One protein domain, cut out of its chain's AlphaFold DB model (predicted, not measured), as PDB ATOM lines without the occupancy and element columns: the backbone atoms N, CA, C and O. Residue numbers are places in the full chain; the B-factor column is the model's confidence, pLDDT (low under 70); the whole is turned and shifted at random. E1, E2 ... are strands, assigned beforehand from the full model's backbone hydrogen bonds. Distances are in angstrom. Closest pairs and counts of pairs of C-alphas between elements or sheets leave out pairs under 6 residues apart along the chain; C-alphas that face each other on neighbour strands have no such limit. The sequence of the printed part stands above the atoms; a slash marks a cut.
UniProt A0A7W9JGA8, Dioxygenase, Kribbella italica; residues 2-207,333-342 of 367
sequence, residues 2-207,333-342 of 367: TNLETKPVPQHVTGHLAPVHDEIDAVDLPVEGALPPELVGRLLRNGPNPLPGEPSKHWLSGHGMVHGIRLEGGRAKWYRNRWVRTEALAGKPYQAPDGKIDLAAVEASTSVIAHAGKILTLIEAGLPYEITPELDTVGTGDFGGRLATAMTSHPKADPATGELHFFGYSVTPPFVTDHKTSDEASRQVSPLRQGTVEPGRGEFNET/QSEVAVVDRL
ATOM      1  N   THR A   2     -13.681 135.764 248.439       38.62
ATOM      2  CA  THR A   2     -12.296 135.528 248.028       38.62
ATOM      3  C   THR A   2     -11.485 135.255 249.288       38.62
ATOM      4  O   THR A   2     -11.467 136.094 250.186       38.62
ATOM      5  N   ASN A   3     -10.878 134.069 249.375       39.59
ATOM      6  CA  ASN A   3      -9.915 133.740 250.419       39.59
ATOM      7  C   ASN A   3      -8.816 134.806 250.391       39.59
ATOM      8  O   ASN A   3      -8.065 134.898 249.421       39.59
ATOM      9  N   LEU A   4      -8.755 135.630 251.434       44.03
ATOM     10  CA  LEU A   4      -7.572 136.423 251.729       44.03
ATOM     11  C   LEU A   4      -6.501 135.418 252.147       44.03
ATOM     12  O   LEU A   4      -6.438 135.020 253.306       44.03
ATOM     13  N   GLU A   5      -5.717 134.944 251.179       47.28
ATOM     14  CA  GLU A   5      -4.466 134.254 251.465       47.28
ATOM     15  C   GLU A   5      -3.614 135.203 252.308       47.28
ATOM     16  O   GLU A   5      -3.079 136.204 251.823       47.28
ATOM     17  N   THR A   6      -3.540 134.929 253.607       56.91
ATOM     18  CA  THR A   6      -2.615 135.609 254.503       56.91
ATOM     19  C   THR A   6      -1.214 135.263 254.025       56.91
ATOM     20  O   THR A   6      -0.776 134.120 254.173       56.91
ATOM     21  N   LYS A   7      -0.530 136.229 253.399       58.78
ATOM     22  CA  LYS A   7       0.875 136.067 253.019       58.78
ATOM     23  C   LYS A   7       1.672 135.609 254.247       58.78
ATOM     24  O   LYS A   7       1.474 136.180 255.322       58.78
ATOM     25  N   PRO A   8       2.550 134.603 254.103       68.12
ATOM     26  CA  PRO A   8       3.376 134.148 255.209       68.12
ATOM     27  C   PRO A   8       4.243 135.302 255.717       68.12
ATOM     28  O   PRO A   8       4.770 136.091 254.928       68.12
ATOM     29  N   VAL A   9       4.359 135.404 257.041       69.50
ATOM     30  CA  VAL A   9       5.216 136.399 257.689       69.50
ATOM     31  C   VAL A   9       6.671 136.124 257.276       69.50
ATOM     32  O   VAL A   9       7.097 134.967 257.351       69.50
ATOM     33  N   PRO A  10       7.435 137.132 256.813       75.44
ATOM     34  CA  PRO A  10       8.825 136.929 256.414       75.44
ATOM     35  C   PRO A  10       9.692 136.408 257.568       75.44
ATOM     36  O   PRO A  10       9.547 136.855 258.701       75.44
ATOM     37  N   GLN A  11      10.635 135.505 257.280       75.25
ATOM     38  CA  GLN A  11      11.494 134.896 258.309       75.25
ATOM     39  C   GLN A  11      12.303 135.936 259.100       75.25
ATOM     40  O   GLN A  11      12.473 135.788 260.309       75.25
ATOM     41  N   HIS A  12      12.732 137.019 258.443       70.88
ATOM     42  CA  HIS A  12      13.538 138.090 259.038       70.88
ATOM     43  C   HIS A  12      12.789 139.012 260.009       70.88
ATOM     44  O   HIS A  12      13.373 139.979 260.474       70.88
ATOM     45  N   VAL A  13      11.516 138.735 260.305       68.75
ATOM     46  CA  VAL A  13      10.736 139.414 261.357       68.75
ATOM     47  C   VAL A  13      10.068 138.418 262.312       68.75
ATOM     48  O   VAL A  13       9.039 138.713 262.919       68.75
ATOM     49  N   THR A  14      10.622 137.208 262.434       68.00
ATOM     50  CA  THR A  14      10.083 136.138 263.290       68.00
ATOM     51  C   THR A  14      11.139 135.576 264.238       68.00
ATOM     52  O   THR A  14      12.337 135.659 263.974       68.00
ATOM     53  N   GLY A  15      10.696 134.968 265.345       73.25
ATOM     54  CA  GLY A  15      11.590 134.327 266.314       73.25
ATOM     55  C   GLY A  15      12.605 135.312 266.900       73.25
ATOM     56  O   GLY A  15      12.227 136.384 267.358       73.25
ATOM     57  N   HIS A  16      13.893 134.963 266.859       62.50
ATOM     58  CA  HIS A  16      14.978 135.828 267.351       62.50
ATOM     59  C   HIS A  16      15.228 137.067 266.479       62.50
ATOM     60  O   HIS A  16      15.916 137.983 266.915       62.50
ATOM     61  N   LEU A  17      14.683 137.093 265.261       66.06
ATOM     62  CA  LEU A  17      14.725 138.244 264.358       66.06
ATOM     63  C   LEU A  17      13.440 139.079 264.450       66.06
ATOM     64  O   LEU A  17      13.239 139.992 263.653       66.06
ATOM     65  N   ALA A  18      12.530 138.743 265.372       71.50
ATOM     66  CA  ALA A  18      11.331 139.535 265.586       71.50
ATOM     67  C   ALA A  18      11.709 140.950 266.061       71.50
ATOM     68  O   ALA A  18      12.587 141.084 266.917       71.50
ATOM     69  N   PRO A  19      11.042 141.997 265.544       76.56
ATOM     70  CA  PRO A  19      11.280 143.358 265.997       76.56
ATOM     71  C   PRO A  19      11.023 143.509 267.495       76.56
ATOM     72  O   PRO A  19      10.075 142.946 268.046       76.56
ATOM     73  N   VAL A  20      11.836 144.334 268.143       81.75
ATOM     74  CA  VAL A  20      11.590 144.781 269.510       81.75
ATOM     75  C   VAL A  20      10.602 145.940 269.456       81.75
ATOM     76  O   VAL A  20      10.828 146.934 268.771       81.75
ATOM     77  N   HIS A  21       9.482 145.804 270.160       81.50
ATOM     78  CA  HIS A  21       8.382 146.767 270.079       81.50
ATOM     79  C   HIS A  21       8.424 147.866 271.143       81.50
ATOM     80  O   HIS A  21       7.747 148.879 270.977       81.50
ATOM     81  N   ASP A  22       9.227 147.689 272.191       80.25
ATOM     82  CA  ASP A  22       9.261 148.572 273.354       80.25
ATOM     83  C   ASP A  22      10.662 149.152 273.569       80.25
ATOM     84  O   ASP A  22      11.666 148.459 273.392       80.25
ATOM     85  N   GLU A  23      10.734 150.404 274.018       82.50
ATOM     86  CA  GLU A  23      11.941 150.964 274.633       82.50
ATOM     87  C   GLU A  23      11.918 150.675 276.132       82.50
ATOM     88  O   GLU A  23      10.935 150.948 276.820       82.50
ATOM     89  N   ILE A  24      13.006 150.108 276.634       81.75
ATOM     90  CA  ILE A  24      13.101 149.550 277.978       81.75
ATOM     91  C   ILE A  24      14.170 150.310 278.760       81.75
ATOM     92  O   ILE A  24      15.227 150.666 278.235       81.75
ATOM     93  N   ASP A  25      13.890 150.526 280.042       80.56
ATOM     94  CA  ASP A  25      14.862 150.888 281.066       80.56
ATOM     95  C   ASP A  25      14.839 149.811 282.143       80.56
ATOM     96  O   ASP A  25      13.878 149.696 282.904       80.56
ATOM     97  N   ALA A  26      15.901 149.019 282.212       76.50
ATOM     98  CA  ALA A  26      16.089 148.026 283.255       76.50
ATOM     99  C   ALA A  26      17.335 148.383 284.065       76.50
ATOM    100  O   ALA A  26      18.358 148.761 283.501       76.50
ATOM    101  N   VAL A  27      17.253 148.259 285.386       80.88
ATOM    102  CA  VAL A  27      18.357 148.514 286.323       80.88
ATOM    103  C   VAL A  27      18.589 147.285 287.192       80.88
ATOM    104  O   VAL A  27      17.706 146.437 287.290       80.88
ATOM    105  N   ASP A  28      19.766 147.203 287.812       72.00
ATOM    106  CA  ASP A  28      20.134 146.130 288.748       72.00
ATOM    107  C   ASP A  28      19.896 144.726 288.167       72.00
ATOM    108  O   ASP A  28      19.230 143.872 288.756       72.00
ATOM    109  N   LEU A  29      20.438 144.498 286.968       76.62
ATOM    110  CA  LEU A  29      20.214 143.262 286.232       76.62
ATOM    111  C   LEU A  29      20.807 142.064 286.988       76.62
ATOM    112  O   LEU A  29      21.955 142.134 287.443       76.62
ATOM    113  N   PRO A  30      20.069 140.944 287.092       73.81
ATOM    114  CA  PRO A  30      20.607 139.733 287.684       73.81
ATOM    115  C   PRO A  30      21.748 139.191 286.818       73.81
ATOM    116  O   PRO A  30      21.632 139.075 285.598       73.81
ATOM    117  N   VAL A  31      22.848 138.835 287.477       76.94
ATOM    118  CA  VAL A  31      24.026 138.222 286.860       76.94
ATOM    119  C   VAL A  31      24.123 136.788 287.361       76.94
ATOM    120  O   VAL A  31      24.218 136.558 288.566       76.94
ATOM    121  N   GLU A  32      24.126 135.825 286.444       78.19
ATOM    122  CA  GLU A  32      24.505 134.445 286.754       78.19
ATOM    123  C   GLU A  32      26.007 134.290 286.505       78.19
ATOM    124  O   GLU A  32      26.454 134.524 285.387       78.19
ATOM    125  N   GLY A  33      26.785 133.935 287.534       84.56
ATOM    126  CA  GLY A  33      28.253 133.911 287.484       84.56
ATOM    127  C   GLY A  33      28.883 135.136 288.158       84.56
ATOM    128  O   GLY A  33      28.362 135.631 289.157       84.56
ATOM    129  N   ALA A  34      30.021 135.610 287.642       80.38
ATOM    130  CA  ALA A  34      30.715 136.788 288.163       80.38
ATOM    131  C   ALA A  34      31.210 137.683 287.019       80.38
ATOM    132  O   ALA A  34      31.971 137.236 286.161       80.38
ATOM    133  N   LEU A  35      30.798 138.954 287.025       77.94
ATOM    134  CA  LEU A  35      31.376 139.973 286.150       77.94
ATOM    135  C   LEU A  35      32.707 140.456 286.753       77.94
ATOM    136  O   LEU A  35      32.723 140.800 287.941       77.94
ATOM    137  N   PRO A  36      33.799 140.538 285.971       81.69
ATOM    138  CA  PRO A  36      35.053 141.117 286.440       81.69
ATOM    139  C   PRO A  36      34.843 142.561 286.938       81.69
ATOM    140  O   PRO A  36      34.298 143.384 286.193       81.69
ATOM    141  N   PRO A  37      35.223 142.896 288.188       79.38
ATOM    142  CA  PRO A  37      35.038 144.237 288.742       79.38
ATOM    143  C   PRO A  37      35.711 145.363 287.954       79.38
ATOM    144  O   PRO A  37      35.250 146.501 288.017       79.38
ATOM    145  N   GLU A  38      36.768 145.036 287.213       80.88
ATOM    146  CA  GLU A  38      37.531 145.935 286.351       80.88
ATOM    147  C   GLU A  38      36.791 146.378 285.079       80.88
ATOM    148  O   GLU A  38      37.197 147.362 284.463       80.88
ATOM    149  N   LEU A  39      35.706 145.700 284.681       77.19
ATOM    150  CA  LEU A  39      34.890 146.140 283.549       77.19
ATOM    151  C   LEU A  39      34.010 147.318 283.970       77.19
ATOM    152  O   LEU A  39      32.986 147.157 284.641       77.19
ATOM    153  N   VAL A  40      34.415 148.511 283.545       80.25
ATOM    154  CA  VAL A  40      33.692 149.763 283.768       80.25
ATOM    155  C   VAL A  40      33.401 150.375 282.422       80.25
ATOM    156  O   VAL A  40      34.312 150.857 281.772       80.25
ATOM    157  N   GLY A  41      32.156 150.335 281.964       82.31
ATOM    158  CA  GLY A  41      31.945 150.547 280.550       82.31
ATOM    159  C   GLY A  41      30.543 150.352 280.029       82.31
ATOM    160  O   GLY A  41      29.619 150.080 280.790       82.31
ATOM    161  N   ARG A  42      30.379 150.513 278.717       84.12
ATOM    162  CA  ARG A  42      29.127 150.220 278.009       84.12
ATOM    163  C   ARG A  42      29.403 149.278 276.849       84.12
ATOM    164  O   ARG A  42      30.289 149.565 276.053       84.12
ATOM    165  N   LEU A  43      28.623 148.206 276.752       82.62
ATOM    166  CA  LEU A  43      28.520 147.396 275.541       82.62
ATOM    167  C   LEU A  43      27.319 147.899 274.743       82.62
ATOM    168  O   LEU A  43      26.201 147.868 275.261       82.62
ATOM    169  N   LEU A  44      27.554 148.369 273.521       82.06
ATOM    170  CA  LEU A  44      26.542 148.907 272.623       82.06
ATOM    171  C   LEU A  44      26.436 148.068 271.354       82.06
ATOM    172  O   LEU A  44      27.441 147.654 270.773       82.06
ATOM    173  N   ARG A  45      25.199 147.889 270.897       82.31
ATOM    174  CA  ARG A  45      24.868 147.255 269.625       82.31
ATOM    175  C   ARG A  45      23.774 148.051 268.941       82.31
ATOM    176  O   ARG A  45      22.786 148.400 269.577       82.31
ATOM    177  N   ASN A  46      23.943 148.306 267.653       86.25
ATOM    178  CA  ASN A  46      22.930 148.939 266.819       86.25
ATOM    179  C   ASN A  46      22.426 147.937 265.778       86.25
ATOM    180  O   ASN A  46      23.139 147.000 265.416       86.25
ATOM    181  N   GLY A  47      21.193 148.119 265.328       82.38
ATOM    182  CA  GLY A  47      20.599 147.266 264.315       82.38
ATOM    183  C   GLY A  47      19.302 147.840 263.752       82.38
ATOM    184  O   GLY A  47      18.676 148.697 264.383       82.38
ATOM    185  N   PRO A  48      18.872 147.355 262.577       83.38
ATOM    186  CA  PRO A  48      17.582 147.700 262.006       83.38
ATOM    187  C   PRO A  48      16.456 147.100 262.848       83.38
ATOM    188  O   PRO A  48      16.402 145.894 263.081       83.38
ATOM    189  N   ASN A  49      15.528 147.951 263.272       85.69
ATOM    190  CA  ASN A  49      14.353 147.558 264.032       85.69
ATOM    191  C   ASN A  49      13.127 148.367 263.557       85.69
ATOM    192  O   ASN A  49      13.008 149.554 263.885       85.69
ATOM    193  N   PRO A  50      12.221 147.775 262.752       83.94
ATOM    194  CA  PRO A  50      11.032 148.473 262.259       83.94
ATOM    195  C   PRO A  50      10.099 148.863 263.413       83.94
ATOM    196  O   PRO A  50      10.042 148.168 264.432       83.94
ATOM    197  N   LEU A  51       9.341 149.954 263.255       87.19
ATOM    198  CA  LEU A  51       8.366 150.340 264.274       87.19
ATOM    199  C   LEU A  51       7.222 149.316 264.366       87.19
ATOM    200  O   LEU A  51       6.919 148.609 263.397       87.19
ATOM    201  N   PRO A  52       6.529 149.234 265.517       83.50
ATOM    202  CA  PRO A  52       5.338 148.404 265.645       83.50
ATOM    203  C   PRO A  52       4.312 148.695 264.540       83.50
ATOM    204  O   PRO A  52       3.838 149.818 264.383       83.50
ATOM    205  N   GLY A  53       3.949 147.661 263.779       84.31
ATOM    206  CA  GLY A  53       2.994 147.764 262.672       84.31
ATOM    207  C   GLY A  53       3.599 148.169 261.325       84.31
ATOM    208  O   GLY A  53       2.901 148.089 260.313       84.31
ATOM    209  N   GLU A  54       4.882 148.534 261.269       84.56
ATOM    210  CA  GLU A  54       5.564 148.778 260.003       84.56
ATOM    211  C   GLU A  54       6.011 147.471 259.334       84.56
ATOM    212  O   GLU A  54       6.580 146.585 259.978       84.56
ATOM    213  N   PRO A  55       5.790 147.323 258.018       80.38
ATOM    214  CA  PRO A  55       6.299 146.176 257.288       80.38
ATOM    215  C   PRO A  55       7.806 146.322 257.045       80.38
ATOM    216  O   PRO A  55       8.251 147.288 256.427       80.38
ATOM    217  N   SER A  56       8.590 145.307 257.411       79.19
ATOM    218  CA  SER A  56       9.990 145.218 256.986       79.19
ATOM    219  C   SER A  56      10.117 144.409 255.694       79.19
ATOM    220  O   SER A  56       9.770 143.226 255.633       79.19
ATOM    221  N   LYS A  57      10.626 145.052 254.640       78.06
ATOM    222  CA  LYS A  57      10.811 144.431 253.317       78.06
ATOM    223  C   LYS A  57      12.054 143.543 253.244       78.06
ATOM    224  O   LYS A  57      12.096 142.645 252.408       78.06
ATOM    225  N   HIS A  58      13.044 143.801 254.092       76.44
ATOM    226  CA  HIS A  58      14.339 143.136 254.092       76.44
ATOM    227  C   HIS A  58      14.936 143.183 255.501       76.44
ATOM    228  O   HIS A  58      14.658 144.110 256.251       76.44
ATOM    229  N   TRP A  59      15.787 142.224 255.856       70.75
ATOM    230  CA  TRP A  59      16.397 142.145 257.191       70.75
ATOM    231  C   TRP A  59      17.271 143.358 257.560       70.75
ATOM    232  O   TRP A  59      17.382 143.683 258.735       70.75
ATOM    233  N   LEU A  60      17.832 144.061 256.569       69.88
ATOM    234  CA  LEU A  60      18.555 145.331 256.769       69.88
ATOM    235  C   LEU A  60      17.635 146.565 256.837       69.88
ATOM    236  O   LEU A  60      18.106 147.675 257.056       69.88
ATOM    237  N   SER A  61      16.331 146.401 256.607       73.12
ATOM    238  CA  SER A  61      15.369 147.502 256.630       73.12
ATOM    239  C   SER A  61      14.784 147.693 258.024       73.12
ATOM    240  O   SER A  61      14.209 146.769 258.603       73.12
ATOM    241  N   GLY A  62      14.855 148.926 258.511       85.75
ATOM    242  CA  GLY A  62      14.295 149.347 259.786       85.75
ATOM    243  C   GLY A  62      15.079 150.521 260.354       85.75
ATOM    244  O   GLY A  62      16.231 150.749 259.982       85.75
ATOM    245  N   HIS A  63      14.449 151.250 261.268       93.19
ATOM    246  CA  HIS A  63      15.093 152.341 261.987       93.19
ATOM    247  C   HIS A  63      16.165 151.803 262.935       93.19
ATOM    248  O   HIS A  63      16.018 150.703 263.467       93.19
ATOM    249  N   GLY A  64      17.235 152.564 263.159       92.06
ATOM    250  CA  GLY A  64      18.273 152.173 264.102       92.06
ATOM    251  C   GLY A  64      17.708 152.063 265.509       92.06
ATOM    252  O   GLY A  64      17.117 153.018 266.014       92.06
ATOM    253  N   MET A  65      17.883 150.905 266.140       91.62
ATOM    254  CA  MET A  65      17.665 150.723 267.568       91.62
ATOM    255  C   MET A  65      18.975 150.323 268.230       91.62
ATOM    256  O   MET A  65      19.546 149.269 267.947       91.62
ATOM    257  N   VAL A  66      19.424 151.171 269.150       88.81
ATOM    258  CA  VAL A  66      20.617 150.916 269.944       88.81
ATOM    259  C   VAL A  66      20.214 150.207 271.218       88.81
ATOM    260  O   VAL A  66      19.336 150.671 271.941       88.81
ATOM    261  N   HIS A  67      20.892 149.106 271.502       89.00
ATOM    262  CA  HIS A  67      20.849 148.374 272.756       89.00
ATOM    263  C   HIS A  67      22.142 148.643 273.519       89.00
ATOM    264  O   HIS A  67      23.226 148.603 272.936       89.00
ATOM    265  N   GLY A  68      22.036 148.896 274.820       83.31
ATOM    266  CA  GLY A  68      23.176 149.181 275.678       83.31
ATOM    267  C   GLY A  68      23.101 148.466 277.018       83.31
ATOM    268  O   GLY A  68      22.031 148.382 277.622       83.31
ATOM    269  N   ILE A  69      24.252 147.993 277.499       84.12
ATOM    270  CA  ILE A  69      24.439 147.471 278.858       84.12
ATOM    271  C   ILE A  69      25.572 148.252 279.522       84.12
ATOM    272  O   ILE A  69      26.688 148.264 279.002       84.12
ATOM    273  N   ARG A  70      25.321 148.870 280.683       87.31
ATOM    274  CA  ARG A  70      26.377 149.490 281.507       87.31
ATOM    275  C   ARG A  70      26.924 148.485 282.507       87.31
ATOM    276  O   ARG A  70      26.177 147.953 283.325       87.31
ATOM    277  N   LEU A  71      28.236 148.303 282.494       83.06
ATOM    278  CA  LEU A  71      28.983 147.475 283.433       83.06
ATOM    279  C   LEU A  71      29.794 148.374 284.364       83.06
ATOM    280  O   LEU A  71      30.379 149.355 283.911       83.06
ATOM    281  N   GLU A  72      29.797 148.083 285.661       83.94
ATOM    282  CA  GLU A  72      30.647 148.785 286.625       83.94
ATOM    283  C   GLU A  72      30.748 148.016 287.945       83.94
ATOM    284  O   GLU A  72      29.729 147.704 288.580       83.94
ATOM    285  N   GLY A  73      31.979 147.763 288.403       83.00
ATOM    286  CA  GLY A  73      32.239 147.178 289.718       83.00
ATOM    287  C   GLY A  73      31.589 145.805 289.887       83.00
ATOM    288  O   GLY A  73      30.965 145.540 290.915       83.00
ATOM    289  N   GLY A  74      31.661 144.974 288.844       82.38
ATOM    290  CA  GLY A  74      31.156 143.600 288.847       82.38
ATOM    291  C   GLY A  74      29.633 143.502 288.738       82.38
ATOM    292  O   GLY A  74      29.054 142.473 289.074       82.38
ATOM    293  N   ARG A  75      28.964 144.574 288.294       81.88
ATOM    294  CA  ARG A  75      27.505 144.634 288.129       81.88
ATOM    295  C   ARG A  75      27.127 145.113 286.737       81.88
ATOM    296  O   ARG A  75      27.758 146.027 286.211       81.88
ATOM    297  N   ALA A  76      26.038 144.564 286.204       82.06
ATOM    298  CA  ALA A  76      25.332 145.128 285.063       82.06
ATOM    299  C   ALA A  76      24.307 146.148 285.584       82.06
ATOM    300  O   ALA A  76      23.216 145.806 286.039       82.06
ATOM    301  N   LYS A  77      24.720 147.418 285.604       82.94
ATOM    302  CA  LYS A  77      24.004 148.537 286.229       82.94
ATOM    303  C   LYS A  77      22.657 148.796 285.582       82.94
ATOM    304  O   LYS A  77      21.681 149.034 286.288       82.94
ATOM    305  N   TRP A  78      22.627 148.776 284.255       85.88
ATOM    306  CA  TRP A  78      21.404 148.948 283.495       85.88
ATOM    307  C   TRP A  78      21.492 148.292 282.124       85.88
ATOM    308  O   TRP A  78      22.582 148.146 281.569       85.88
ATOM    309  N   TYR A  79      20.321 147.950 281.590       87.38
ATOM    310  CA  TYR A  79      20.079 147.680 280.179       87.38
ATOM    311  C   TYR A  79      19.082 148.707 279.655       87.38
ATOM    312  O   TYR A  79      18.092 149.022 280.323       87.38
ATOM    313  N   ARG A  80      19.346 149.215 278.453       87.31
ATOM    314  CA  ARG A  80      18.456 150.131 277.749       87.31
ATOM    315  C   ARG A  80      18.423 149.818 276.272       87.31
ATOM    316  O   ARG A  80      19.430 149.402 275.705       87.31
ATOM    317  N   ASN A  81      17.295 150.108 275.646       87.00
ATOM    318  CA  ASN A  81      17.218 150.237 274.200       87.00
ATOM    319  C   ASN A  81      16.439 151.486 273.793       87.00
ATOM    320  O   ASN A  81      15.460 151.853 274.445       87.00
ATOM    321  N   ARG A  82      16.892 152.142 272.726       93.62
ATOM    322  CA  ARG A  82      16.274 153.346 272.159       93.62
ATOM    323  C   ARG A  82      16.317 153.283 270.646       93.62
ATOM    324  O   ARG A  82      17.347 152.917 270.081       93.62
ATOM    325  N   TRP A  83      15.230 153.673 269.993       96.19
ATOM    326  CA  TRP A  83      15.321 154.058 268.590       96.19
ATOM    327  C   TRP A  83      16.118 155.354 268.482       96.19
ATOM    328  O   TRP A  83      15.879 156.308 269.228       96.19
ATOM    329  N   VAL A  84      17.018 155.414 267.507       97.88
ATOM    330  CA  VAL A  84      17.680 156.657 267.124       97.88
ATOM    331  C   VAL A  84      16.620 157.573 266.523       97.88
ATOM    332  O   VAL A  84      15.943 157.214 265.558       97.88
ATOM    333  N   ARG A  85      16.438 158.758 267.105       98.12
ATOM    334  CA  ARG A  85      15.432 159.744 266.689       98.12
ATOM    335  C   ARG A  85      15.892 160.486 265.437       98.12
ATOM    336  O   ARG A  85      16.203 161.672 265.491       98.12
ATOM    337  N   THR A  86      15.979 159.766 264.323       98.00
ATOM    338  CA  THR A  86      16.402 160.329 263.043       98.00
ATOM    339  C   THR A  86      15.278 161.086 262.345       98.00
ATOM    340  O   THR A  86      14.092 160.869 262.595       98.00
ATOM    341  N   GLU A  87      15.646 161.945 261.400       97.06
ATOM    342  CA  GLU A  87      14.695 162.585 260.492       97.06
ATOM    343  C   GLU A  87      13.893 161.549 259.679       97.06
ATOM    344  O   GLU A  87      12.704 161.748 259.429       97.06
ATOM    345  N   ALA A  88      14.502 160.409 259.319       95.44
ATOM    346  CA  ALA A  88      13.788 159.311 258.661       95.44
ATOM    347  C   ALA A  88      12.723 158.692 259.578       95.44
ATOM    348  O   ALA A  88      11.609 158.434 259.126       95.44
ATOM    349  N   LEU A  89      13.023 158.511 260.871       95.88
ATOM    350  CA  LEU A  89      12.035 158.082 261.870       95.88
ATOM    351  C   LEU A  89      10.892 159.101 262.015       95.88
ATOM    352  O   LEU A  89       9.741 158.722 262.208       95.88
ATOM    353  N   ALA A  90      11.187 160.395 261.865       96.44
ATOM    354  CA  ALA A  90      10.181 161.458 261.829       96.44
ATOM    355  C   ALA A  90       9.380 161.515 260.507       96.44
ATOM    356  O   ALA A  90       8.513 162.376 260.347       96.44
ATOM    357  N   GLY A  91       9.642 160.607 259.560       94.50
ATOM    358  CA  GLY A  91       8.930 160.496 258.287       94.50
ATOM    359  C   GLY A  91       9.482 161.381 257.167       94.50
ATOM    360  O   GLY A  91       8.837 161.519 256.124       94.50
ATOM    361  N   LYS A  92      10.658 161.993 257.350       95.31
ATOM    362  CA  LYS A  92      11.310 162.776 256.298       95.31
ATOM    363  C   LYS A  92      11.915 161.835 255.246       95.31
ATOM    364  O   LYS A  92      12.656 160.922 255.607       95.31
ATOM    365  N   PRO A  93      11.628 162.026 253.946       93.25
ATOM    366  CA  PRO A  93      12.160 161.154 252.906       93.25
ATOM    367  C   PRO A  93      13.645 161.438 252.639       93.25
ATOM    368  O   PRO A  93      14.052 162.598 252.590       93.25
ATOM    369  N   TYR A  94      14.420 160.382 252.370       90.56
ATOM    370  CA  TYR A  94      15.833 160.477 251.974       90.56
ATOM    371  C   TYR A  94      16.046 161.318 250.706       90.56
ATOM    372  O   TYR A  94      16.990 162.100 250.611       90.56
ATOM    373  N   GLN A  95      15.145 161.187 249.729       92.12
ATOM    374  CA  GLN A  95      15.118 162.032 248.540       92.12
ATOM    375  C   GLN A  95      13.925 162.986 248.611       92.12
ATOM    376  O   GLN A  95      12.768 162.559 248.647       92.12
ATOM    377  N   ALA A  96      14.206 164.285 248.611       88.12
ATOM    378  CA  ALA A  96      13.190 165.323 248.576       88.12
ATOM    379  C   ALA A  96      12.455 165.346 247.216       88.12
ATOM    380  O   ALA A  96      12.994 164.876 246.209       88.12
ATOM    381  N   PRO A  97      11.245 165.938 247.129       89.12
ATOM    382  CA  PRO A  97      10.492 166.024 245.873       89.12
ATOM    383  C   PRO A  97      11.216 166.749 244.729       89.12
ATOM    384  O   PRO A  97      10.885 166.533 243.566       89.12
ATOM    385  N   ASP A  98      12.194 167.607 245.039       89.88
ATOM    386  CA  ASP A  98      13.043 168.286 244.050       89.88
ATOM    387  C   ASP A  98      14.228 167.421 243.569       89.88
ATOM    388  O   ASP A  98      15.062 167.884 242.792       89.88
ATOM    389  N   GLY A  99      14.296 166.163 244.015       87.69
ATOM    390  CA  GLY A  99      15.311 165.181 243.649       87.69
ATOM    391  C   GLY A  99      16.586 165.247 244.488       87.69
ATOM    392  O   GLY A  99      17.448 164.382 244.314       87.69
ATOM    393  N   LYS A 100      16.722 166.222 245.396       88.62
ATOM    394  CA  LYS A 100      17.909 166.341 246.250       88.62
ATOM    395  C   LYS A 100      17.925 165.273 247.332       88.62
ATOM    396  O   LYS A 100      16.893 164.938 247.909       88.62
ATOM    397  N   ILE A 101      19.124 164.779 247.608       90.56
ATOM    398  CA  ILE A 101      19.386 163.851 248.700       90.56
ATOM    399  C   ILE A 101      19.572 164.636 249.995       90.56
ATOM    400  O   ILE A 101      20.327 165.609 250.030       90.56
ATOM    401  N   ASP A 102      18.897 164.192 251.049       93.25
ATOM    402  CA  ASP A 102      19.081 164.681 252.405       93.25
ATOM    403  C   ASP A 102      19.803 163.616 253.237       93.25
ATOM    404  O   ASP A 102      19.214 162.629 253.675       93.25
ATOM    405  N   LEU A 103      21.100 163.831 253.460       93.44
ATOM    406  CA  LEU A 103      21.961 162.891 254.181       93.44
ATOM    407  C   LEU A 103      21.605 162.762 255.671       93.44
ATOM    408  O   LEU A 103      22.090 161.843 256.325       93.44
ATOM    409  N   ALA A 104      20.772 163.654 256.219       94.50
ATOM    410  CA  ALA A 104      20.238 163.514 257.570       94.50
ATOM    411  C   ALA A 104      19.027 162.568 257.619       94.50
ATOM    412  O   ALA A 104      18.746 161.983 258.665       94.50
ATOM    413  N   ALA A 105      18.300 162.392 256.513       95.38
ATOM    414  CA  ALA A 105      17.092 161.571 256.440       95.38
ATOM    415  C   ALA A 105      17.420 160.088 256.189       95.38
ATOM    416  O   ALA A 105      16.978 159.497 255.207       95.38
ATOM    417  N   VAL A 106      18.195 159.497 257.104       94.00
ATOM    418  CA  VAL A 106      18.620 158.089 257.084       94.00
ATOM    419  C   VAL A 106      18.252 157.356 258.378       94.00
ATOM    420  O   VAL A 106      17.942 157.970 259.399       94.00
ATOM    421  N   GLU A 107      18.269 156.026 258.348       91.19
ATOM    422  CA  GLU A 107      17.822 155.164 259.446       91.19
ATOM    423  C   GLU A 107      18.841 155.021 260.584       91.19
ATOM    424  O   GLU A 107      18.441 154.710 261.704       91.19
ATOM    425  N   ALA A 108      20.131 155.240 260.298       93.06
ATOM    426  CA  ALA A 108      21.255 155.094 261.229       93.06
ATOM    427  C   ALA A 108      21.281 153.733 261.958       93.06
ATOM    428  O   ALA A 108      21.409 153.680 263.178       93.06
ATOM    429  N   SER A 109      21.128 152.631 261.218       87.31
ATOM    430  CA  SER A 109      20.825 151.298 261.763       87.31
ATOM    431  C   SER A 109      21.928 150.243 261.621       87.31
ATOM    432  O   SER A 109      21.758 149.134 262.121       87.31
ATOM    433  N   THR A 110      23.047 150.542 260.959       81.88
ATOM    434  CA  THR A 110      24.045 149.520 260.600       81.88
ATOM    435  C   THR A 110      25.015 149.217 261.737       81.88
ATOM    436  O   THR A 110      25.326 148.058 262.001       81.88
ATOM    437  N   SER A 111      25.528 150.251 262.401       83.62
ATOM    438  CA  SER A 111      26.577 150.103 263.416       83.62
ATOM    439  C   SER A 111      26.591 151.273 264.396       83.62
ATOM    440  O   SER A 111      25.820 152.231 264.274       83.62
ATOM    441  N   VAL A 112      27.454 151.170 265.403       85.56
ATOM    442  CA  VAL A 112      27.745 152.220 266.379       85.56
ATOM    443  C   VAL A 112      29.260 152.306 266.569       85.56
ATOM    444  O   VAL A 112      29.951 151.310 266.371       85.56
ATOM    445  N   ILE A 113      29.785 153.479 266.920       84.62
ATOM    446  CA  ILE A 113      31.186 153.694 267.308       84.62
ATOM    447  C   ILE A 113      31.284 154.783 268.378       84.62
ATOM    448  O   ILE A 113      30.525 155.748 268.346       84.62
ATOM    449  N   ALA A 114      32.217 154.645 269.319       83.44
ATOM    450  CA  ALA A 114      32.615 155.730 270.207       83.44
ATOM    451  C   ALA A 114      33.905 156.368 269.674       83.44
ATOM    452  O   ALA A 114      34.823 155.651 269.296       83.44
ATOM    453  N   HIS A 115      33.963 157.695 269.596       81.19
ATOM    454  CA  HIS A 115      35.160 158.416 269.157       81.19
ATOM    455  C   HIS A 115      35.117 159.872 269.636       81.19
ATOM    456  O   HIS A 115      34.057 160.502 269.578       81.19
ATOM    457  N   ALA A 116      36.250 160.419 270.094       79.69
ATOM    458  CA  ALA A 116      36.388 161.816 270.523       79.69
ATOM    459  C   ALA A 116      35.289 162.290 271.501       79.69
ATOM    460  O   ALA A 116      34.718 163.377 271.364       79.69
ATOM    461  N   GLY A 117      34.929 161.438 272.464       78.75
ATOM    462  CA  GLY A 117      33.903 161.723 273.468       78.75
ATOM    463  C   GLY A 117      32.449 161.630 272.989       78.75
ATOM    464  O   GLY A 117      31.533 161.908 273.764       78.75
ATOM    465  N   LYS A 118      32.226 161.228 271.736       84.75
ATOM    466  CA  LYS A 118      30.907 161.066 271.119       84.75
ATOM    467  C   LYS A 118      30.605 159.597 270.874       84.75
ATOM    468  O   LYS A 118      31.516 158.794 270.692       84.75
ATOM    469  N   ILE A 119      29.321 159.260 270.810       90.50
ATOM    470  CA  ILE A 119      28.851 157.943 270.380       90.50
ATOM    471  C   ILE A 119      28.025 158.155 269.118       90.50
ATOM    472  O   ILE A 119      27.040 158.886 269.144       90.50
ATOM    473  N   LEU A 120      28.443 157.547 268.015       92.81
ATOM    474  CA  LEU A 120      27.869 157.741 266.691       92.81
ATOM    475  C   LEU A 120      27.204 156.456 266.205       92.81
ATOM    476  O   LEU A 120      27.844 155.412 266.152       92.81
ATOM    477  N   THR A 121      25.942 156.537 265.804       93.44
ATOM    478  CA  THR A 121      25.214 155.488 265.086       93.44
ATOM    479  C   THR A 121      25.282 155.752 263.592       93.44
ATOM    480  O   THR A 121      25.096 156.893 263.159       93.44
ATOM    481  N   LEU A 122      25.547 154.714 262.804       90.00
ATOM    482  CA  LEU A 122      25.981 154.869 261.422       90.00
ATOM    483  C   LEU A 122      25.109 154.069 260.455       90.00
ATOM    484  O   LEU A 122      24.604 152.991 260.778       90.00
ATOM    485  N   ILE A 123      24.996 154.596 259.243       89.62
ATOM    486  CA  ILE A 123      24.538 153.899 258.045       89.62
ATOM    487  C   ILE A 123      25.271 154.518 256.856       89.62
ATOM    488  O   ILE A 123      25.403 155.736 256.769       89.62
ATOM    489  N   GLU A 124      25.725 153.678 255.935       85.75
ATOM    490  CA  GLU A 124      26.572 154.056 254.793       85.75
ATOM    491  C   GLU A 124      25.951 155.064 253.812       85.75
ATOM    492  O   GLU A 124      26.652 155.613 252.966       85.75
ATOM    493  N   ALA A 125      24.647 155.326 253.928       85.88
ATOM    494  CA  ALA A 125      23.896 156.213 253.046       85.88
ATOM    495  C   ALA A 125      23.892 157.691 253.478       85.88
ATOM    496  O   ALA A 125      23.455 158.540 252.704       85.88
ATOM    497  N   GLY A 126      24.329 158.034 254.694       92.12
ATOM    498  CA  GLY A 126      24.125 159.388 255.217       92.12
ATOM    499  C   GLY A 126      25.109 159.833 256.283       92.12
ATOM    500  O   GLY A 126      26.182 159.256 256.459       92.12
ATOM    501  N   LEU A 127      24.739 160.914 256.963       95.38
ATOM    502  CA  LEU A 127      25.483 161.438 258.099       95.38
ATOM    503  C   LEU A 127      25.306 160.517 259.314       95.38
ATOM    504  O   LEU A 127      24.230 159.934 259.495       95.38
ATOM    505  N   PRO A 128      26.323 160.407 260.182       95.56
ATOM    506  CA  PRO A 128      26.167 159.707 261.447       95.56
ATOM    507  C   PRO A 128      25.181 160.457 262.355       95.56
ATOM    508  O   PRO A 128      24.998 161.670 262.232       95.56
ATOM    509  N   TYR A 129      24.586 159.754 263.311       97.12
ATOM    510  CA  TYR A 129      23.786 160.347 264.385       97.12
ATOM    511  C   TYR A 129      24.504 160.195 265.718       97.12
ATOM    512  O   TYR A 129      24.955 159.109 266.057       97.12
ATOM    513  N   GLU A 130      24.612 161.277 266.477       96.19
ATOM    514  CA  GLU A 130      25.182 161.263 267.817       96.19
ATOM    515  C   GLU A 130      24.117 160.872 268.847       96.19
ATOM    516  O   GLU A 130      22.988 161.377 268.822       96.19
ATOM    517  N   ILE A 131      24.492 159.987 269.768       95.38
ATOM    518  CA  ILE A 131      23.697 159.617 270.937       95.38
ATOM    519  C   ILE A 131      24.463 159.909 272.229       95.38
ATOM    520  O   ILE A 131      25.694 159.906 272.269       95.38
ATOM    521  N   THR A 132      23.722 160.137 273.308       94.88
ATOM    522  CA  THR A 132      24.279 160.267 274.650       94.88
ATOM    523  C   THR A 132      24.719 158.900 275.178       94.88
ATOM    524  O   THR A 132      24.269 157.853 274.697       94.88
ATOM    525  N   PRO A 133      25.548 158.865 276.233       90.00
ATOM    526  CA  PRO A 133      25.883 157.618 276.916       90.00
ATOM    527  C   PRO A 133      24.671 156.893 277.538       90.00
ATOM    528  O   PRO A 133      24.763 155.720 277.909       90.00
ATOM    529  N   GLU A 134      23.536 157.581 277.652       90.25
ATOM    530  CA  GLU A 134      22.253 157.076 278.135       90.25
ATOM    531  C   GLU A 134      21.317 156.636 276.994       90.25
ATOM    532  O   GLU A 134      20.232 156.128 277.283       90.25
ATOM    533  N   LEU A 135      21.795 156.717 275.742       92.75
ATOM    534  CA  LEU A 135      21.148 156.357 274.472       92.75
ATOM    535  C   LEU A 135      20.125 157.368 273.931       92.75
ATOM    536  O   LEU A 135      19.403 157.060 272.983       92.75
ATOM    537  N   ASP A 136      20.073 158.581 274.481       97.31
ATOM    538  CA  ASP A 136      19.239 159.647 273.924       97.31
ATOM    539  C   ASP A 136      19.867 160.190 272.639       97.31
ATOM    540  O   ASP A 136      21.077 160.359 272.550       97.31
ATOM    541  N   THR A 137      19.057 160.498 271.628       98.31
ATOM    542  CA  THR A 137      19.571 161.080 270.381       98.31
ATOM    543  C   THR A 137      19.882 162.562 270.561       98.31
ATOM    544  O   THR A 137      19.014 163.336 270.961       98.31
ATOM    545  N   VAL A 138      21.109 162.958 270.226       97.12
ATOM    546  CA  VAL A 138      21.561 164.356 270.224       97.12
ATOM    547  C   VAL A 138      21.218 165.026 268.892       97.12
ATOM    548  O   VAL A 138      20.725 166.152 268.875       97.12
ATOM    549  N   GLY A 139      21.454 164.331 267.776       95.31
ATOM    550  CA  GLY A 139      21.198 164.826 266.423       95.31
ATOM    551  C   GLY A 139      22.237 164.327 265.421       95.31
ATOM    552  O   GLY A 139      23.020 163.431 265.719       95.31
ATOM    553  N   THR A 140      22.260 164.907 264.224       94.31
ATOM    554  CA  THR A 140      23.233 164.549 263.182       94.31
ATOM    555  C   THR A 140      24.650 165.010 263.526       94.31
ATOM    556  O   THR A 140      24.866 166.170 263.875       94.31
ATOM    557  N   GLY A 141      25.631 164.126 263.353       85.06
ATOM    558  CA  GLY A 141      27.056 164.403 263.512       85.06
ATOM    559  C   GLY A 141      27.716 164.840 262.202       85.06
ATOM    560  O   GLY A 141      28.400 164.060 261.554       85.06
ATOM    561  N   ASP A 142      27.574 166.107 261.819       83.19
ATOM    562  CA  ASP A 142      28.221 166.668 260.615       83.19
ATOM    563  C   ASP A 142      29.643 167.223 260.870       83.19
ATOM    564  O   ASP A 142      30.240 167.894 260.021       83.19
ATOM    565  N   PHE A 143      30.187 166.969 262.066       84.06
ATOM    566  CA  PHE A 143      31.486 167.465 262.535       84.06
ATOM    567  C   PHE A 143      31.624 169.001 262.463       84.06
ATOM    568  O   PHE A 143      32.682 169.548 262.126       84.06
ATOM    569  N   GLY A 144      30.543 169.713 262.795       81.19
ATOM    570  CA  GLY A 144      30.492 171.174 262.754       81.19
ATOM    571  C   GLY A 144      30.381 171.698 261.323       81.19
ATOM    572  O   GLY A 144      31.063 172.660 260.968       81.19
ATOM    573  N   GLY A 145      29.576 171.022 260.504       84.06
ATOM    574  CA  GLY A 145      29.334 171.328 259.093       84.06
ATOM    575  C   GLY A 145      30.475 170.962 258.142       84.06
ATOM    576  O   GLY A 145      30.502 171.445 257.011       84.06
ATOM    577  N   ARG A 146      31.450 170.158 258.583       85.50
ATOM    578  CA  ARG A 146      32.629 169.794 257.774       85.50
ATOM    579  C   ARG A 146      32.442 168.516 256.967       85.50
ATOM    580  O   ARG A 146      33.145 168.323 255.977       85.50
ATOM    581  N   LEU A 147      31.519 167.652 257.377       89.06
ATOM    582  CA  LEU A 147      31.160 166.456 256.634       89.06
ATOM    583  C   LEU A 147      29.948 166.747 255.743       89.06
ATOM    584  O   LEU A 147      28.851 166.989 256.235       89.06
ATOM    585  N   ALA A 148      30.164 166.722 254.428       87.56
ATOM    586  CA  ALA A 148      29.134 166.974 253.412       87.56
ATOM    587  C   ALA A 148      28.819 165.735 252.548       87.56
ATOM    588  O   ALA A 148      28.131 165.834 251.534       87.56
ATOM    589  N   THR A 149      29.364 164.580 252.922       88.31
ATOM    590  CA  THR A 149      29.234 163.288 252.240       88.31
ATOM    591  C   THR A 149      28.589 162.279 253.187       88.31
ATOM    592  O   THR A 149      28.527 162.503 254.398       88.31
ATOM    593  N   ALA A 150      28.102 161.163 252.644       88.69
ATOM    594  CA  ALA A 150      27.769 160.011 253.472       88.69
ATOM    595  C   ALA A 150      29.020 159.501 254.209       88.69
ATOM    596  O   ALA A 150      30.141 159.692 253.739       88.69
ATOM    597  N   MET A 151      28.833 158.845 255.348       88.56
ATOM    598  CA  MET A 151      29.905 158.235 256.129       88.56
ATOM    599  C   MET A 151      29.707 156.725 256.177       88.56
ATOM    600  O   MET A 151      28.619 156.248 256.482       88.56
ATOM    601  N   THR A 152      30.769 155.967 255.906       81.81
ATOM    602  CA  THR A 152      30.763 154.510 256.065       81.81
ATOM    603  C   THR A 152      30.290 154.110 257.463       81.81
ATOM    604  O   THR A 152      30.616 154.746 258.466       81.81
ATOM    605  N   SER A 153      29.561 153.001 257.533       84.31
ATOM    606  CA  SER A 153      29.198 152.323 258.775       84.31
ATOM    607  C   SER A 153      30.383 151.623 259.453       84.31
ATOM    608  O   SER A 153      30.255 151.147 260.579       84.31
ATOM    609  N   HIS A 154      31.559 151.567 258.825       83.81
ATOM    610  CA  HIS A 154      32.716 150.843 259.359       83.81
ATOM    611  C   HIS A 154      33.977 151.712 259.489       83.81
ATOM    612  O   HIS A 154      35.040 151.318 258.999       83.81
ATOM    613  N   PRO A 155      33.901 152.876 260.159       80.06
ATOM    614  CA  PRO A 155      35.068 153.712 260.389       80.06
ATOM    615  C   PRO A 155      36.067 152.993 261.309       80.06
ATOM    616  O   PRO A 155      35.707 152.078 262.056       80.06
ATOM    617  N   LYS A 156      37.339 153.390 261.237       79.38
ATOM    618  CA  LYS A 156      38.441 152.780 261.990       79.38
ATOM    619  C   LYS A 156      39.229 153.860 262.710       79.38
ATOM    620  O   LYS A 156      39.696 154.795 262.068       79.38
ATOM    621  N   ALA A 157      39.368 153.730 264.023       76.62
ATOM    622  CA  ALA A 157      40.287 154.556 264.790       76.62
ATOM    623  C   ALA A 157      41.709 154.003 264.633       76.62
ATOM    624  O   ALA A 157      41.919 152.790 264.721       76.62
ATOM    625  N   ASP A 158      42.671 154.878 264.365       76.88
ATOM    626  CA  ASP A 158      44.088 154.545 264.392       76.88
ATOM    627  C   ASP A 158      44.568 154.532 265.854       76.88
ATOM    628  O   ASP A 158      44.590 155.584 266.497       76.88
ATOM    629  N   PRO A 159      44.986 153.375 266.395       72.94
ATOM    630  CA  PRO A 159      45.401 153.269 267.791       72.94
ATOM    631  C   PRO A 159      46.675 154.061 268.114       72.94
ATOM    632  O   PRO A 159      46.929 154.344 269.281       72.94
ATOM    633  N   ALA A 160      47.499 154.401 267.115       76.75
ATOM    634  CA  ALA A 160      48.731 155.152 267.333       76.75
ATOM    635  C   ALA A 160      48.490 156.665 267.434       76.75
ATOM    636  O   ALA A 160      49.246 157.366 268.109       76.75
ATOM    637  N   THR A 161      47.471 157.176 266.740       75.62
ATOM    638  CA  THR A 161      47.234 158.621 266.593       75.62
ATOM    639  C   THR A 161      45.921 159.095 267.205       75.62
ATOM    640  O   THR A 161      45.758 160.297 267.406       75.62
ATOM    641  N   GLY A 162      44.990 158.180 267.476       73.38
ATOM    642  CA  GLY A 162      43.611 158.497 267.837       73.38
ATOM    643  C   GLY A 162      42.787 159.032 266.663       73.38
ATOM    644  O   GLY A 162      41.632 159.388 266.846       73.38
ATOM    645  N   GLU A 163      43.330 159.117 265.442       80.38
ATOM    646  CA  GLU A 163      42.570 159.620 264.295       80.38
ATOM    647  C   GLU A 163      41.496 158.611 263.865       80.38
ATOM    648  O   GLU A 163      41.766 157.428 263.674       80.38
ATOM    649  N   LEU A 164      40.267 159.077 263.640       80.81
ATOM    650  CA  LEU A 164      39.215 158.270 263.035       80.81
ATOM    651  C   LEU A 164      39.262 158.403 261.517       80.81
ATOM    652  O   LEU A 164      38.994 159.471 260.964       80.81
ATOM    653  N   HIS A 165      39.544 157.291 260.852       83.12
ATOM    654  CA  HIS A 165      39.536 157.140 259.405       83.12
ATOM    655  C   HIS A 165      38.197 156.593 258.928       83.12
ATOM    656  O   HIS A 165      37.679 155.600 259.445       83.12
ATOM    657  N   PHE A 166      37.639 157.228 257.907       82.88
ATOM    658  CA  PHE A 166      36.374 156.823 257.310       82.88
ATOM    659  C   PHE A 166      36.282 157.337 255.880       82.88
ATOM    660  O   PHE A 166      37.021 158.230 255.486       82.88
ATOM    661  N   PHE A 167      35.370 156.795 255.086       81.38
ATOM    662  CA  PHE A 167      35.128 157.271 253.729       81.38
ATOM    663  C   PHE A 167      33.633 157.437 253.482       81.38
ATOM    664  O   PHE A 167      32.810 156.849 254.183       81.38
ATOM    665  N   GLY A 168      33.299 158.240 252.481       78.31
ATOM    666  CA  GLY A 168      31.967 158.332 251.899       78.31
ATOM    667  C   GLY A 168      32.004 157.928 250.439       78.31
ATOM    668  O   GLY A 168      32.968 158.266 249.750       78.31
ATOM    669  N   TYR A 169      30.972 157.244 249.950       77.62
ATOM    670  CA  TYR A 169      30.834 156.944 248.527       77.62
ATOM    671  C   TYR A 169      29.552 157.531 247.935       77.62
ATOM    672  O   TYR A 169      28.597 157.852 248.639       77.62
ATOM    673  N   SER A 170      29.563 157.722 246.618       73.12
ATOM    674  CA  SER A 170      28.501 158.356 245.847       73.12
ATOM    675  C   SER A 170      28.382 157.706 244.473       73.12
ATOM    676  O   SER A 170      29.354 157.205 243.914       73.12
ATOM    677  N   VAL A 171      27.183 157.766 243.895       76.25
ATOM    678  CA  VAL A 171      26.921 157.351 242.507       76.25
ATOM    679  C   VAL A 171      27.317 158.419 241.480       76.25
ATOM    680  O   VAL A 171      27.257 158.170 240.279       76.25
ATOM    681  N   THR A 172      27.724 159.608 241.933       75.62
ATOM    682  CA  THR A 172      28.258 160.690 241.094       75.62
ATOM    683  C   THR A 172      29.639 161.122 241.582       75.62
ATOM    684  O   THR A 172      29.884 161.070 242.786       75.62
ATOM    685  N   PRO A 173      30.523 161.629 240.701       73.69
ATOM    686  CA  PRO A 173      31.821 162.152 241.115       73.69
ATOM    687  C   PRO A 173      31.715 163.272 242.175       73.69
ATOM    688  O   PRO A 173      30.843 164.135 242.039       73.69
ATOM    689  N   PRO A 174      32.625 163.321 243.171       79.12
ATOM    690  CA  PRO A 174      33.624 162.293 243.485       79.12
ATOM    691  C   PRO A 174      32.956 161.013 244.021       79.12
ATOM    692  O   PRO A 174      32.131 161.078 244.927       79.12
ATOM    693  N   PHE A 175      33.316 159.852 243.460       77.75
ATOM    694  CA  PHE A 175      32.645 158.579 243.766       77.75
ATOM    695  C   PHE A 175      33.027 158.024 245.132       77.75
ATOM    696  O   PHE A 175      32.218 157.360 245.764       77.75
ATOM    697  N   VAL A 176      34.247 158.303 245.591       79.81
ATOM    698  CA  VAL A 176      34.715 157.991 246.944       79.81
ATOM    699  C   VAL A 176      35.510 159.181 247.463       79.81
ATOM    700  O   VAL A 176      36.334 159.752 246.738       79.81
ATOM    701  N   THR A 177      35.254 159.561 248.709       79.12
ATOM    702  CA  THR A 177      36.002 160.585 249.440       79.12
ATOM    703  C   THR A 177      36.503 159.988 250.744       79.12
ATOM    704  O   THR A 177      35.703 159.592 251.588       79.12
ATOM    705  N   ASP A 178      37.823 159.930 250.906       80.25
ATOM    706  CA  ASP A 178      38.457 159.520 252.157       80.25
ATOM    707  C   ASP A 178      38.498 160.696 253.128       80.25
ATOM    708  O   ASP A 178      38.866 161.810 252.751       80.25
ATOM    709  N   HIS A 179      38.190 160.440 254.388       83.31
ATOM    710  CA  HIS A 179      38.178 161.405 255.472       83.31
ATOM    711  C   HIS A 179      39.024 160.904 256.640       83.31
ATOM    712  O   HIS A 179      39.161 159.704 256.891       83.31
ATOM    713  N   LYS A 180      39.549 161.858 257.400       84.38
ATOM    714  CA  LYS A 180      39.985 161.613 258.770       84.38
ATOM    715  C   LYS A 180      39.557 162.743 259.689       84.38
ATOM    716  O   LYS A 180      39.406 163.874 259.219       84.38
ATOM    717  N   THR A 181      39.396 162.440 260.971       80.25
ATOM    718  CA  THR A 181      39.198 163.421 262.047       80.25
ATOM    719  C   THR A 181      40.052 163.051 263.254       80.25
ATOM    720  O   THR A 181      40.278 161.873 263.499       80.25
ATOM    721  N   SER A 182      40.535 164.047 263.994       72.81
ATOM    722  CA  SER A 182      41.279 163.863 265.247       72.81
ATOM    723  C   SER A 182      40.402 164.110 266.484       72.81
ATOM    724  O   SER A 182      39.328 164.715 266.380       72.81
ATOM    725  N   ASP A 183      40.898 163.679 267.651       60.75
ATOM    726  CA  ASP A 183      40.227 163.752 268.960       60.75
ATOM    727  C   ASP A 183      39.958 165.174 269.486       60.75
ATOM    728  O   ASP A 183      39.052 165.369 270.299       60.75
ATOM    729  N   GLU A 184      40.681 166.199 269.017       50.53
ATOM    730  CA  GLU A 184      40.472 167.597 269.427       50.53
ATOM    731  C   GLU A 184      39.171 168.156 268.814       50.53
ATOM    732  O   GLU A 184      39.152 168.866 267.802       50.53
ATOM    733  N   ALA A 185      38.048 167.803 269.440       42.91
ATOM    734  CA  ALA A 185      36.719 168.367 269.244       42.91
ATOM    735  C   ALA A 185      36.362 168.645 267.776       42.91
ATOM    736  O   ALA A 185      36.155 169.795 267.399       42.91
ATOM    737  N   SER A 186      36.261 167.614 266.928       43.53
ATOM    738  CA  SER A 186      35.592 167.729 265.615       43.53
ATOM    739  C   SER A 186      36.152 168.827 264.680       43.53
ATOM    740  O   SER A 186      35.485 169.229 263.722       43.53
ATOM    741  N   ARG A 187      37.342 169.387 264.955       44.28
ATOM    742  CA  ARG A 187      37.789 170.642 264.325       44.28
ATOM    743  C   ARG A 187      38.344 170.456 262.924       44.28
ATOM    744  O   ARG A 187      38.466 171.454 262.211       44.28
ATOM    745  N   GLN A 188      38.653 169.232 262.509       48.09
ATOM    746  CA  GLN A 188      39.237 168.969 261.199       48.09
ATOM    747  C   GLN A 188      38.779 167.616 260.651       48.09
ATOM    748  O   GLN A 188      39.510 166.638 260.719       48.09
ATOM    749  N   VAL A 189      37.595 167.573 260.035       52.00
ATOM    750  CA  VAL A 189      37.368 166.600 258.958       52.00
ATOM    751  C   VAL A 189      38.059 167.159 257.725       52.00
ATOM    752  O   VAL A 189      37.684 168.230 257.246       52.00
ATOM    753  N   SER A 190      39.084 166.468 257.238       48.53
ATOM    754  CA  SER A 190      39.768 166.845 255.997       48.53
ATOM    755  C   SER A 190      39.635 165.719 254.979       48.53
ATOM    756  O   SER A 190      39.895 164.566 255.337       48.53
ATOM    757  N   PRO A 191      39.252 166.014 253.723       52.88
ATOM    758  CA  PRO A 191      39.325 165.021 252.670       52.88
ATOM    759  C   PRO A 191      40.799 164.676 252.440       52.88
ATOM    760  O   PRO A 191      41.607 165.551 252.129       52.88
ATOM    761  N   LEU A 192      41.162 163.410 252.622       47.03
ATOM    762  CA  LEU A 192      42.521 162.934 252.377       47.03
ATOM    763  C   LEU A 192      42.763 162.748 250.884       47.03
ATOM    764  O   LEU A 192      43.819 163.127 250.374       47.03
ATOM    765  N   ARG A 193      41.786 162.151 250.191       54.16
ATOM    766  CA  ARG A 193      41.812 161.859 248.755       54.16
ATOM    767  C   ARG A 193      40.389 161.832 248.199       54.16
ATOM    768  O   ARG A 193      39.448 161.447 248.888       54.16
ATOM    769  N   GLN A 194      40.249 162.241 246.942       44.91
ATOM    770  CA  GLN A 194      39.025 162.089 246.153       44.91
ATOM    771  C   GLN A 194      39.336 161.188 244.960       44.91
ATOM    772  O   GLN A 194      40.287 161.445 244.221       44.91
ATOM    773  N   GLY A 195      38.558 160.120 244.792       44.50
ATOM    774  CA  GLY A 195      38.704 159.173 243.689       44.50
ATOM    775  C   GLY A 195      37.689 159.417 242.568       44.50
ATOM    776  O   GLY A 195      36.492 159.555 242.821       44.50
ATOM    777  N   THR A 196      38.152 159.411 241.315       38.16
ATOM    778  CA  THR A 196      37.325 159.401 240.088       38.16
ATOM    779  C   THR A 196      37.279 158.012 239.445       38.16
ATOM    780  O   THR A 196      37.388 157.881 238.229       38.16
ATOM    781  N   VAL A 197      37.172 156.952 240.250       42.50
ATOM    782  CA  VAL A 197      36.995 155.598 239.707       42.50
ATOM    783  C   VAL A 197      35.557 155.481 239.203       42.50
ATOM    784  O   VAL A 197      34.634 155.479 240.010       42.50
ATOM    785  N   GLU A 198      35.370 155.440 237.880       34.25
ATOM    786  CA  GLU A 198      34.065 155.216 237.241       34.25
ATOM    787  C   GLU A 198      33.383 153.977 237.855       34.25
ATOM    788  O   GLU A 198      34.013 152.917 237.932       34.25
ATOM    789  N   PRO A 199      32.120 154.067 238.306       34.78
ATOM    790  CA  PRO A 199      31.463 152.954 238.961       34.78
ATOM    791  C   PRO A 199      31.191 151.840 237.946       34.78
ATOM    792  O   PRO A 199      30.283 151.924 237.118       34.78
ATOM    793  N   GLY A 200      31.936 150.740 238.054       36.62
ATOM    794  CA  GLY A 200      31.384 149.430 237.724       36.62
ATOM    795  C   GLY A 200      30.211 149.148 238.670       36.62
ATOM    796  O   GLY A 200      30.257 149.530 239.835       36.62
ATOM    797  N   ARG A 201      29.131 148.524 238.184       34.16
ATOM    798  CA  ARG A 201      27.963 148.175 239.016       34.16
ATOM    799  C   ARG A 201      28.386 147.205 240.132       34.16
ATOM    800  O   ARG A 201      28.460 146.014 239.865       34.16
ATOM    801  N   GLY A 202      28.653 147.695 241.342       35.69
ATOM    802  CA  GLY A 202      28.992 146.882 242.514       35.69
ATOM    803  C   GLY A 202      28.810 147.658 243.823       35.69
ATOM    804  O   GLY A 202      28.992 148.873 243.850       35.69
ATOM    805  N   GLU A 203      28.410 146.956 244.885       34.72
ATOM    806  CA  GLU A 203      28.382 147.474 246.260       34.72
ATOM    807  C   GLU A 203      29.816 147.532 246.814       34.72
ATOM    808  O   GLU A 203      30.576 146.573 246.670       34.72
ATOM    809  N   PHE A 204      30.200 148.651 247.436       38.06
ATOM    810  CA  PHE A 204      31.499 148.812 248.099       38.06
ATOM    811  C   PHE A 204      31.362 148.487 249.589       38.06
ATOM    812  O   PHE A 204      31.341 149.389 250.423       38.06
ATOM    813  N   ASN A 205      31.287 147.198 249.920       35.38
ATOM    814  CA  ASN A 205      31.329 146.753 251.311       35.38
ATOM    815  C   ASN A 205      32.756 146.335 251.679       35.38
ATOM    816  O   ASN A 205      33.319 145.426 251.078       35.38
ATOM    817  N   GLU A 206      33.290 147.019 252.693       42.53
ATOM    818  CA  GLU A 206      34.555 146.761 253.394       42.53
ATOM    819  C   GLU A 206      35.863 147.047 252.626       42.53
ATOM    820  O   GLU A 206      36.176 146.472 251.587       42.53
ATOM    821  N   THR A 207      36.721 147.876 253.231       37.56
ATOM    822  CA  THR A 207      38.170 147.835 253.002       37.56
ATOM    823  C   THR A 207      38.891 147.832 254.350       37.56
ATOM    824  O   THR A 207      38.683 148.688 255.209       37.56
ATOM    825  N   GLN A 333      29.217 141.845 262.333       35.41
ATOM    826  CA  GLN A 333      28.495 142.787 263.199       35.41
ATOM    827  C   GLN A 333      29.511 143.487 264.105       35.41
ATOM    828  O   GLN A 333      30.332 142.829 264.739       35.41
ATOM    829  N   SER A 334      29.502 144.820 264.124       35.88
ATOM    830  CA  SER A 334      30.382 145.601 264.998       35.88
ATOM    831  C   SER A 334      29.718 145.783 266.359       35.88
ATOM    832  O   SER A 334      28.625 146.336 266.470       35.88
ATOM    833  N   GLU A 335      30.381 145.282 267.394       36.59
ATOM    834  CA  GLU A 335      30.037 145.486 268.797       36.59
ATOM    835  C   GLU A 335      30.998 146.531 269.367       36.59
ATOM    836  O   GLU A 335      32.196 146.486 269.086       36.59
ATOM    837  N   VAL A 336      30.489 147.486 270.149       36.56
ATOM    838  CA  VAL A 336      31.334 148.518 270.767       36.56
ATOM    839  C   VAL A 336      31.333 148.336 272.268       36.56
ATOM    840  O   VAL A 336      30.288 148.461 272.904       36.56
ATOM    841  N   ALA A 337      32.508 148.089 272.837       39.72
ATOM    842  CA  ALA A 337      32.741 148.110 274.271       39.72
ATOM    843  C   ALA A 337      33.587 149.342 274.623       39.72
ATOM    844  O   ALA A 337      34.736 149.439 274.209       39.72
ATOM    845  N   VAL A 338      33.029 150.277 275.392       38.97
ATOM    846  CA  VAL A 338      33.770 151.428 275.943       38.97
ATOM    847  C   VAL A 338      34.180 151.079 277.365       38.97
ATOM    848  O   VAL A 338      33.277 150.763 278.134       38.97
ATOM    849  N   VAL A 339      35.469 151.129 277.726       34.28
ATOM    850  CA  VAL A 339      35.967 150.827 279.086       34.28
ATOM    851  C   VAL A 339      36.720 152.033 279.669       34.28
ATOM    852  O   VAL A 339      37.768 152.387 279.149       34.28
ATOM    853  N   ASP A 340      36.233 152.636 280.759       33.28
ATOM    854  CA  ASP A 340      36.900 153.756 281.448       33.28
ATOM    855  C   ASP A 340      37.927 153.223 282.473       33.28
ATOM    856  O   ASP A 340      37.549 152.562 283.446       33.28
ATOM    857  N   ARG A 341      39.226 153.531 282.323       33.50
ATOM    858  CA  ARG A 341      40.245 153.235 283.353       33.50
ATOM    859  C   ARG A 341      40.446 154.417 284.305       33.50
ATOM    860  O   ARG A 341      41.078 155.410 283.968       33.50
ATOM    861  N   LEU A 342      40.051 154.240 285.564       27.84
ATOM    862  CA  LEU A 342      40.664 154.932 286.703       27.84
ATOM    863  C   LEU A 342      41.592 153.948 287.418       27.84
ATOM    864  O   LEU A 342      41.131 153.168 288.246       27.84
TER     865      LEU A 342
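AT A GLANCE: This is residues 2 to 207 and 333 to 342 of the 367 residues of the protein "Dioxygenase" of Kribbella italica (UniProt A0A7W9JGA8). What shape? With little regular structure, sheets E1-E4-E3-E2-E12 and E5-E6-E7-E8 form a sandwich, partly face to face, with sheet E9-E10-E11 beside the second. What parts? Twelve strands, E1 to E12 in order, hold 70 of the 216 printed residues: all strand, each sheet antiparallel. The whole is compact, radius of gyration of the C-alphas 19.1 A, spanning 67 by 55 by 27 A.

HOW THE PARTS SIT: What comes first? Residues 25 to 83 hold the Greek key E1 to E4: a meander, E2 E3 E4, and E1 antiparallel to E4, N 26 being 2.9 A from O 79. What faces it? Residues 111 to 140 hold the meander E5 to E8; E2 and E5 come closest at C-alphas 46 and 111, 5.1 A.

IN THESE COORDINATES: Where is E1? It begins with C-alpha 25 at (14.862, 150.888, 281.066). What comes last? Residues 164 to 195 hold the meander E9 to E11; E12, residues 336 to 339, ends at (35.967, 150.827, 279.086).

THE WHOLE: What is cut? Residues 208 to 332 are not printed; C-alphas 207 and 333 are 14.9 A apart. Where is confidence low? pLDDT is under 70 in 48 residues.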